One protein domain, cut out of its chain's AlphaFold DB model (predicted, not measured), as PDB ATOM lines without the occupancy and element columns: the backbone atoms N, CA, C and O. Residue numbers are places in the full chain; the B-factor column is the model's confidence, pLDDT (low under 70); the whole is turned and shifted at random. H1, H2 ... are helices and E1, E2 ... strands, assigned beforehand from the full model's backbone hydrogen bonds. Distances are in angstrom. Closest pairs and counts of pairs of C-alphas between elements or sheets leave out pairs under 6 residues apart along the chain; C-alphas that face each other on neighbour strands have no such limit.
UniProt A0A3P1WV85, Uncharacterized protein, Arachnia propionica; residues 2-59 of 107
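Overview. This is residues 2 to 59 of the 107 residues of an uncharacterized protein of Arachnia propionica (UniProt A0A3P1WV85). A small hairpin of two short strands, E1 and E2, sits between two helices, with H1 toward one end of an elongated outline and H2 toward the other. The 58 printed residues hold, in order, H1, E1, E2 and H2; the sheet, E1 - E2, is antiparallel and the class is mixed, helices and strands. The whole is compact, with a radius of gyration of the C-alphas of 11.8 A and spans of 37 by 20 by 18 A.

Arrangement. H1, residues 3 to 15, comes closest to E1, residues 26 to 29, at the C-alphas of Arg 6 and Val 27, 6.4 A apart. Its closest C-alphas to E2, residues 42 to 45, are those of Trp 9 and Leu 42, 6.4 A. E1 and E2 form a hairpin, with N 28 and O 43 within hydrogen-bond range at 2.8 A. H2, residues 47 to 57, comes closest to E1 at the C-alphas of Asn 50 and Ser 28, 6.4 A. H1 and H2 are apart. In both helices every O i to N i+4 pair is within hydrogen-bond range.

Along the chain. H1 begins at C-alpha 3 (6.568, -25.604, 39.945) and is 18.3 A long. E1 measures 9.9 A and E2 9.2 A. H2, 15.4 A, ends at C-alpha 57 (18.945, -19.467, 59.863).

Size, cuts and confidence. The printed part has no cut. The link from E1 to E2 is long, 12 residues. Residue 2 has pLDDT under 70.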
ATOM      1  N   VAL A   2      10.750 -25.732  39.654       51.75
ATOM      2  CA  VAL A   2      10.264 -24.568  40.438       51.75
ATOM      3  C   VAL A   2       8.724 -24.576  40.588       51.75
ATOM      4  O   VAL A   2       8.138 -23.675  41.172       51.75
ATOM      5  N   ILE A   3       8.038 -25.607  40.076       77.88
ATOM      6  CA  ILE A   3       6.568 -25.604  39.945       77.88
ATOM      7  C   ILE A   3       5.862 -26.196  41.172       77.88
ATOM      8  O   ILE A   3       4.812 -25.692  41.551       77.88
ATOM      9  N   ALA A   4       6.427 -27.223  41.818       90.44
ATOM     10  CA  ALA A   4       5.723 -27.975  42.861       90.44
ATOM     11  C   ALA A   4       5.300 -27.091  44.049       90.44
ATOM     12  O   ALA A   4       4.131 -27.090  44.418       90.44
ATOM     13  N   HIS A   5       6.207 -26.251  44.558       92.00
ATOM     14  CA  HIS A   5       5.913 -25.377  45.699       92.00
ATOM     15  C   HIS A   5       4.874 -24.311  45.354       92.00
ATOM     16  O   HIS A   5       3.970 -24.037  46.134       92.00
ATOM     17  N   ARG A   6       4.965 -23.733  44.152       92.94
ATOM     18  CA  ARG A   6       3.982 -22.759  43.656       92.94
ATOM     19  C   ARG A   6       2.604 -23.401  43.486       92.94
ATOM     20  O   ARG A   6       1.604 -22.751  43.755       92.94
ATOM     21  N   PHE A   7       2.556 -24.660  43.057       92.56
ATOM     22  CA  PHE A   7       1.313 -25.410  42.907       92.56
ATOM     23  C   PHE A   7       0.690 -25.766  44.260       92.56
ATOM     24  O   PHE A   7      -0.501 -25.544  44.446       92.56
ATOM     25  N   ALA A   8       1.492 -26.240  45.216       94.25
ATOM     26  CA  ALA A   8       1.040 -26.498  46.581       94.25
ATOM     27  C   ALA A   8       0.489 -25.228  47.249       94.25
ATOM     28  O   ALA A   8      -0.596 -25.260  47.818       94.25
ATOM     29  N   TRP A   9       1.192 -24.097  47.105       95.06
ATOM     30  CA  TRP A   9       0.697 -22.802  47.573       95.06
ATOM     31  C   TRP A   9      -0.623 -22.420  46.890       95.06
ATOM     32  O   TRP A   9      -1.566 -22.044  47.569       95.06
ATOM     33  N   LEU A  10      -0.733 -22.564  45.564       94.38
ATOM     34  CA  LEU A  10      -1.972 -22.245  44.843       94.38
ATOM     35  C   LEU A  10      -3.159 -23.084  45.334       94.38
ATOM     36  O   LEU A  10      -4.232 -22.524  45.539       94.38
ATOM     37  N   ILE A  11      -2.975 -24.396  45.518       93.44
ATOM     38  CA  ILE A  11      -4.032 -25.281  46.029       93.44
ATOM     39  C   ILE A  11      -4.542 -24.772  47.376       93.44
ATOM     40  O   ILE A  11      -5.746 -24.605  47.526       93.44
ATOM     41  N   ASP A  12      -3.643 -24.444  48.303       95.50
ATOM     42  CA  ASP A  12      -4.023 -23.925  49.619       95.50
ATOM     43  C   ASP A  12      -4.832 -22.624  49.532       95.50
ATOM     44  O   ASP A  12      -5.832 -22.458  50.229       95.50
ATOM     45  N   GLN A  13      -4.464 -21.708  48.636       95.56
ATOM     46  CA  GLN A  13      -5.241 -20.481  48.441       95.56
ATOM     47  C   GLN A  13      -6.645 -20.770  47.903       95.56
ATOM     48  O   GLN A  13      -7.613 -20.162  48.360       95.56
ATOM     49  N   LEU A  14      -6.775 -21.720  46.976       94.12
ATOM     50  CA  LEU A  14      -8.076 -22.127  46.443       94.12
ATOM     51  C   LEU A  14      -8.934 -22.845  47.498       94.12
ATOM     52  O   LEU A  14     -10.135 -22.589  47.566       94.12
ATOM     53  N   GLU A  15      -8.333 -23.689  48.341       96.00
ATOM     54  CA  GLU A  15      -9.005 -24.348  49.472       96.00
ATOM     55  C   GLU A  15      -9.513 -23.332  50.506       96.00
ATOM     56  O   GLU A  15     -10.602 -23.493  51.053       96.00
ATOM     57  N   HIS A  16      -8.792 -22.224  50.696       95.75
ATOM     58  CA  HIS A  16      -9.223 -21.088  51.516       95.75
ATOM     59  C   HIS A  16     -10.111 -20.074  50.767       95.75
ATOM     60  O   HIS A  16     -10.247 -18.923  51.200       95.75
ATOM     61  N   HIS A  17     -10.717 -20.481  49.646       96.06
ATOM     62  CA  HIS A  17     -11.628 -19.673  48.828       96.06
ATOM     63  C   HIS A  17     -11.043 -18.323  48.371       96.06
ATOM     64  O   HIS A  17     -11.782 -17.366  48.123       96.06
ATOM     65  N   GLN A  18      -9.718 -18.225  48.251       96.50
ATOM     66  CA  GLN A  18      -9.056 -17.033  47.736       96.50
ATOM     67  C   GLN A  18      -9.094 -17.019  46.208       96.50
ATOM     68  O   GLN A  18      -8.933 -18.045  45.543       96.50
ATOM     69  N   VAL A  19      -9.249 -15.828  45.631       93.75
ATOM     70  CA  VAL A  19      -9.129 -15.628  44.184       93.75
ATOM     71  C   VAL A  19      -7.683 -15.275  43.857       93.75
ATOM     72  O   VAL A  19      -7.211 -14.186  44.181       93.75
ATOM     73  N   VAL A  20      -6.977 -16.183  43.183       92.81
ATOM     74  CA  VAL A  20      -5.595 -15.963  42.738       92.81
ATOM     75  C   VAL A  20      -5.592 -15.563  41.265       92.81
ATOM     76  O   VAL A  20      -5.808 -16.389  40.383       92.81
ATOM     77  N   THR A  21      -5.337 -14.286  40.983       94.06
ATOM     78  CA  THR A  21      -5.261 -13.754  39.607       94.06
ATOM     79  C   THR A  21      -3.836 -13.685  39.068       94.06
ATOM     80  O   THR A  21      -3.622 -13.511  37.870       94.06
ATOM     81  N   THR A  22      -2.831 -13.788  39.937       92.75
ATOM     82  CA  THR A  22      -1.413 -13.749  39.574       92.75
ATOM     83  C   THR A  22      -0.621 -14.577  40.569       92.75
ATOM     84  O   THR A  22      -0.861 -14.521  41.774       92.75
ATOM     85  N   MET A  23       0.331 -15.357  40.063       92.06
ATOM     86  CA  MET A  23       1.198 -16.165  40.910       92.06
ATOM     87  C   MET A  23       2.342 -15.318  41.481       92.06
ATOM     88  O   MET A  23       2.966 -14.584  40.715       92.06
ATOM     89  N   PRO A  24       2.691 -15.468  42.770       92.19
ATOM     90  CA  PRO A  24       3.806 -14.744  43.376       92.19
ATOM     91  C   PRO A  24       5.130 -15.103  42.697       92.19
ATOM     92  O   PRO A  24       5.339 -16.254  42.320       92.19
ATOM     93  N   ASP A  25       6.058 -14.154  42.573       91.81
ATOM     94  CA  ASP A  25       7.376 -14.416  41.973       91.81
ATOM     95  C   ASP A  25       8.200 -15.404  42.804       91.81
ATOM     96  O   ASP A  25       8.842 -16.303  42.255       91.81
ATOM     97  N   VAL A  26       8.125 -15.285  44.132       93.00
ATOM     98  CA  VAL A  26       8.842 -16.135  45.084       93.00
ATOM     99  C   VAL A  26       7.867 -16.713  46.107       93.00
ATOM    100  O   VAL A  26       7.128 -15.984  46.767       93.00
ATOM    101  N   VAL A  27       7.922 -18.035  46.256       94.06
ATOM    102  CA  VAL A  27       7.336 -18.777  47.376       94.06
ATOM    103  C   VAL A  27       8.501 -19.310  48.203       94.06
ATOM    104  O   VAL A  27       9.362 -20.014  47.670       94.06
ATOM    105  N   SER A  28       8.545 -18.932  49.473       94.75
ATOM    106  CA  SER A  28       9.602 -19.295  50.417       94.75
ATOM    107  C   SER A  28       9.117 -20.367  51.385       94.75
ATOM    108  O   SER A  28       7.932 -20.438  51.706       94.75
ATOM    109  N   HIS A  29      10.060 -21.181  51.858       94.94
ATOM    110  CA  HIS A  29       9.832 -22.129  52.943       94.94
ATOM    111  C   HIS A  29      10.063 -21.470  54.292       94.94
ATOM    112  O   HIS A  29      11.061 -20.777  54.475       94.94
ATOM    113  N   ASP A  30       9.221 -21.790  55.267       94.06
ATOM    114  CA  ASP A  30       9.534 -21.535  56.677       94.06
ATOM    115  C   ASP A  30      10.222 -22.717  57.361       94.06
ATOM    116  O   ASP A  30      10.850 -22.541  58.399       94.06
ATOM    117  N   CYS A  31      10.174 -23.901  56.745       95.19
ATOM    118  CA  CYS A  31      10.812 -25.112  57.263       95.19
ATOM    119  C   CYS A  31      12.232 -25.359  56.731       95.19
ATOM    120  O   CYS A  31      12.847 -26.350  57.110       95.19
ATOM    121  N   ASP A  32      12.718 -24.532  55.797       95.06
ATOM    122  CA  ASP A  32      14.027 -24.657  55.137       95.06
ATOM    123  C   ASP A  32      14.318 -26.028  54.469       95.06
ATOM    124  O   ASP A  32      15.445 -26.312  54.058       95.06
ATOM    125  N   ASN A  33      13.302 -26.886  54.300       94.12
ATOM    126  CA  ASN A  33      13.429 -28.203  53.681       94.12
ATOM    127  C   ASN A  33      12.996 -28.172  52.200       94.12
ATOM    128  O   ASN A  33      11.797 -28.143  51.911       94.12
ATOM    129  N   PRO A  34      13.928 -28.261  51.234       91.69
ATOM    130  CA  PRO A  34      13.642 -28.010  49.819       91.69
ATOM    131  C   PRO A  34      12.663 -28.999  49.171       91.69
ATOM    132  O   PRO A  34      12.001 -28.638  48.197       91.69
ATOM    133  N   ILE A  35      12.542 -30.235  49.673       93.06
ATOM    134  CA  ILE A  35      11.584 -31.210  49.126       93.06
ATOM    135  C   ILE A  35      10.168 -31.051  49.694       93.06
ATOM    136  O   ILE A  35       9.219 -31.553  49.092       93.06
ATOM    137  N   CYS A  36      10.004 -30.334  50.810       93.94
ATOM    138  CA  CYS A  36       8.703 -30.133  51.440       93.94
ATOM    139  C   CYS A  36       7.727 -29.476  50.452       93.94
ATOM    140  O   CYS A  36       8.102 -28.553  49.736       93.94
ATOM    141  N   GLN A  37       6.491 -29.967  50.398       93.25
ATOM    142  CA  GLN A  37       5.392 -29.377  49.622       93.25
ATOM    143  C   GLN A  37       4.190 -29.049  50.517       93.25
ATOM    144  O   GLN A  37       3.111 -28.793  50.003       93.25
ATOM    145  N   ASN A  38       4.349 -29.106  51.844       94.50
ATOM    146  CA  ASN A  38       3.260 -28.803  52.766       94.50
ATOM    147  C   ASN A  38       2.920 -27.306  52.662       94.50
ATOM    148  O   ASN A  38       3.793 -26.498  52.995       94.50
ATOM    149  N   PRO A  39       1.701 -26.922  52.237       94.44
ATOM    150  CA  PRO A  39       1.348 -25.517  52.078       94.44
ATOM    151  C   PRO A  39       1.461 -24.702  53.366       94.44
ATOM    152  O   PRO A  39       1.847 -23.541  53.303       94.44
ATOM    153  N   SER A  40       1.274 -25.321  54.539       94.56
ATOM    154  CA  SER A  40       1.441 -24.640  55.832       94.56
ATOM    155  C   SER A  40       2.883 -24.201  56.116       94.56
ATOM    156  O   SER A  40       3.127 -23.465  57.069       94.56
ATOM    157  N   HIS A  41       3.855 -24.685  55.338       95.69
ATOM    158  CA  HIS A  41       5.260 -24.279  55.416       95.69
ATOM    159  C   HIS A  41       5.669 -23.342  54.275       95.69
ATOM    160  O   HIS A  41       6.854 -23.018  54.160       95.69
ATOM    161  N   LEU A  42       4.727 -22.943  53.419       95.44
ATOM    162  CA  LEU A  42       4.960 -22.084  52.268       95.44
ATOM    163  C   LEU A  42       4.349 -20.708  52.508       95.44
ATOM    164  O   LEU A  42       3.202 -20.583  52.924       95.44
ATOM    165  N   ARG A  43       5.087 -19.658  52.149       95.12
ATOM    166  CA  ARG A  43       4.557 -18.292  52.139       95.12
ATOM    167  C   ARG A  43       5.082 -17.480  50.973       95.12
ATOM    168  O   ARG A  43       6.141 -17.766  50.413       95.12
ATOM    169  N   VAL A  44       4.355 -16.421  50.637       95.81
ATOM    170  CA  VAL A  44       4.823 -15.419  49.679       95.81
ATOM    171  C   VAL A  44       6.020 -14.678  50.268       95.81
ATOM    172  O   VAL A  44       6.006 -14.256  51.427       95.81
ATOM    173  N   GLY A  45       7.065 -14.521  49.461       94.44
ATOM    174  CA  GLY A  45       8.283 -13.828  49.850       94.44
ATOM    175  C   GLY A  45       8.861 -12.999  48.712       94.44
ATOM    176  O   GLY A  45       8.254 -12.800  47.663       94.44
ATOM    177  N   THR A  46      10.081 -12.525  48.924       95.81
ATOM    178  CA  THR A  46      10.905 -11.876  47.901       95.81
ATOM    179  C   THR A  46      12.278 -12.534  47.885       95.81
ATOM    180  O   THR A  46      12.694 -13.153  48.867       95.81
ATOM    181  N   ALA A  47      13.044 -12.346  46.810       94.56
ATOM    182  CA  ALA A  47      14.438 -12.795  46.786       94.56
ATOM    183  C   ALA A  47      15.257 -12.193  47.950       94.56
ATOM    184  O   ALA A  47      16.112 -12.862  48.534       94.56
ATOM    185  N   THR A  48      14.960 -10.944  48.325       97.50
ATOM    186  CA  THR A  48      15.615 -10.237  49.432       97.50
ATOM    187  C   THR A  48      15.260 -10.834  50.792       97.50
ATOM    188  O   THR A  48      16.169 -11.084  51.584       97.50
ATOM    189  N   SER A  49      13.975 -11.081  51.076       96.75
ATOM    190  CA  SER A  49      13.559 -11.695  52.348       96.75
ATOM    191  C   SER A  49      14.111 -13.113  52.474       96.75
ATOM    192  O   SER A  49      14.735 -13.424  53.482       96.75
ATOM    193  N   ASN A  50      14.029 -13.908  51.402       94.06
ATOM    194  CA  ASN A  50      14.543 -15.276  51.367       94.06
ATOM    195  C   ASN A  50      16.052 -15.336  51.659       94.06
ATOM    196  O   ASN A  50      16.521 -16.181  52.417       94.06
ATOM    197  N   ARG A  51      16.839 -14.405  51.095       95.25
ATOM    198  CA  ARG A  51      18.279 -14.318  51.390       95.25
ATOM    199  C   ARG A  51      18.546 -13.920  52.841       95.25
ATOM    200  O   ARG A  51      19.449 -14.483  53.451       95.25
ATOM    201  N   ARG A  52      17.798 -12.954  53.385       97.38
ATOM    202  CA  ARG A  52      17.949 -12.524  54.787       97.38
ATOM    203  C   ARG A  52      17.643 -13.665  55.754       97.38
ATOM    204  O   ARG A  52      18.416 -13.892  56.676       97.38
ATOM    205  N   GLU A  53      16.564 -14.396  55.506       95.50
ATOM    206  CA  GLU A  53      16.156 -15.553  56.307       95.50
ATOM    207  C   GLU A  53      17.199 -16.667  56.241       95.50
ATOM    208  O   GLU A  53      17.609 -17.171  57.280       95.50
ATOM    209  N   TRP A  54      17.716 -16.976  55.048       95.44
ATOM    210  CA  TRP A  54      18.796 -17.951  54.910       95.44
ATOM    211  C   TRP A  54      20.041 -17.552  55.716       95.44
ATOM    212  O   TRP A  54      20.576 -18.375  56.452       95.44
ATOM    213  N   VAL A  55      20.479 -16.289  55.636       97.44
ATOM    214  CA  VAL A  55      21.623 -15.799  56.434       97.44
ATOM    215  C   VAL A  55      21.349 -15.929  57.933       97.44
ATOM    216  O   VAL A  55      22.238 -16.343  58.667       97.44
ATOM    217  N   ALA A  56      20.134 -15.610  58.382       96.38
ATOM    218  CA  ALA A  56      19.763 -15.687  59.793       96.38
ATOM    219  C   ALA A  56      19.642 -17.129  60.318       96.38
ATOM    220  O   ALA A  56      19.833 -17.356  61.511       96.38
ATOM    221  N   ARG A  57      19.303 -18.097  59.454       94.62
ATOM    222  CA  ARG A  57      18.945 -19.467  59.863       94.62
ATOM    223  C   ARG A  57      19.988 -20.529  59.546       94.62
ATOM    224  O   ARG A  57      19.954 -21.595  60.157       94.62
ATOM    225  N   ARG A  58      20.906 -20.278  58.606       94.31
ATOM    226  CA  ARG A  58      21.891 -21.282  58.156       94.31
ATOM    227  C   ARG A  58      22.829 -21.759  59.259       94.31
ATOM    228  O   ARG A  58      23.382 -22.838  59.138       94.31
ATOM    229  N   ASP A  59      23.007 -20.954  60.301       92.25
ATOM    230  CA  ASP A  59      23.924 -21.249  61.395       92.25
ATOM    231  C   ASP A  59      23.194 -21.777  62.645       92.25
ATOM    232  O   ASP A  59      23.859 -22.224  63.578       92.25
TER     233      ASP A  59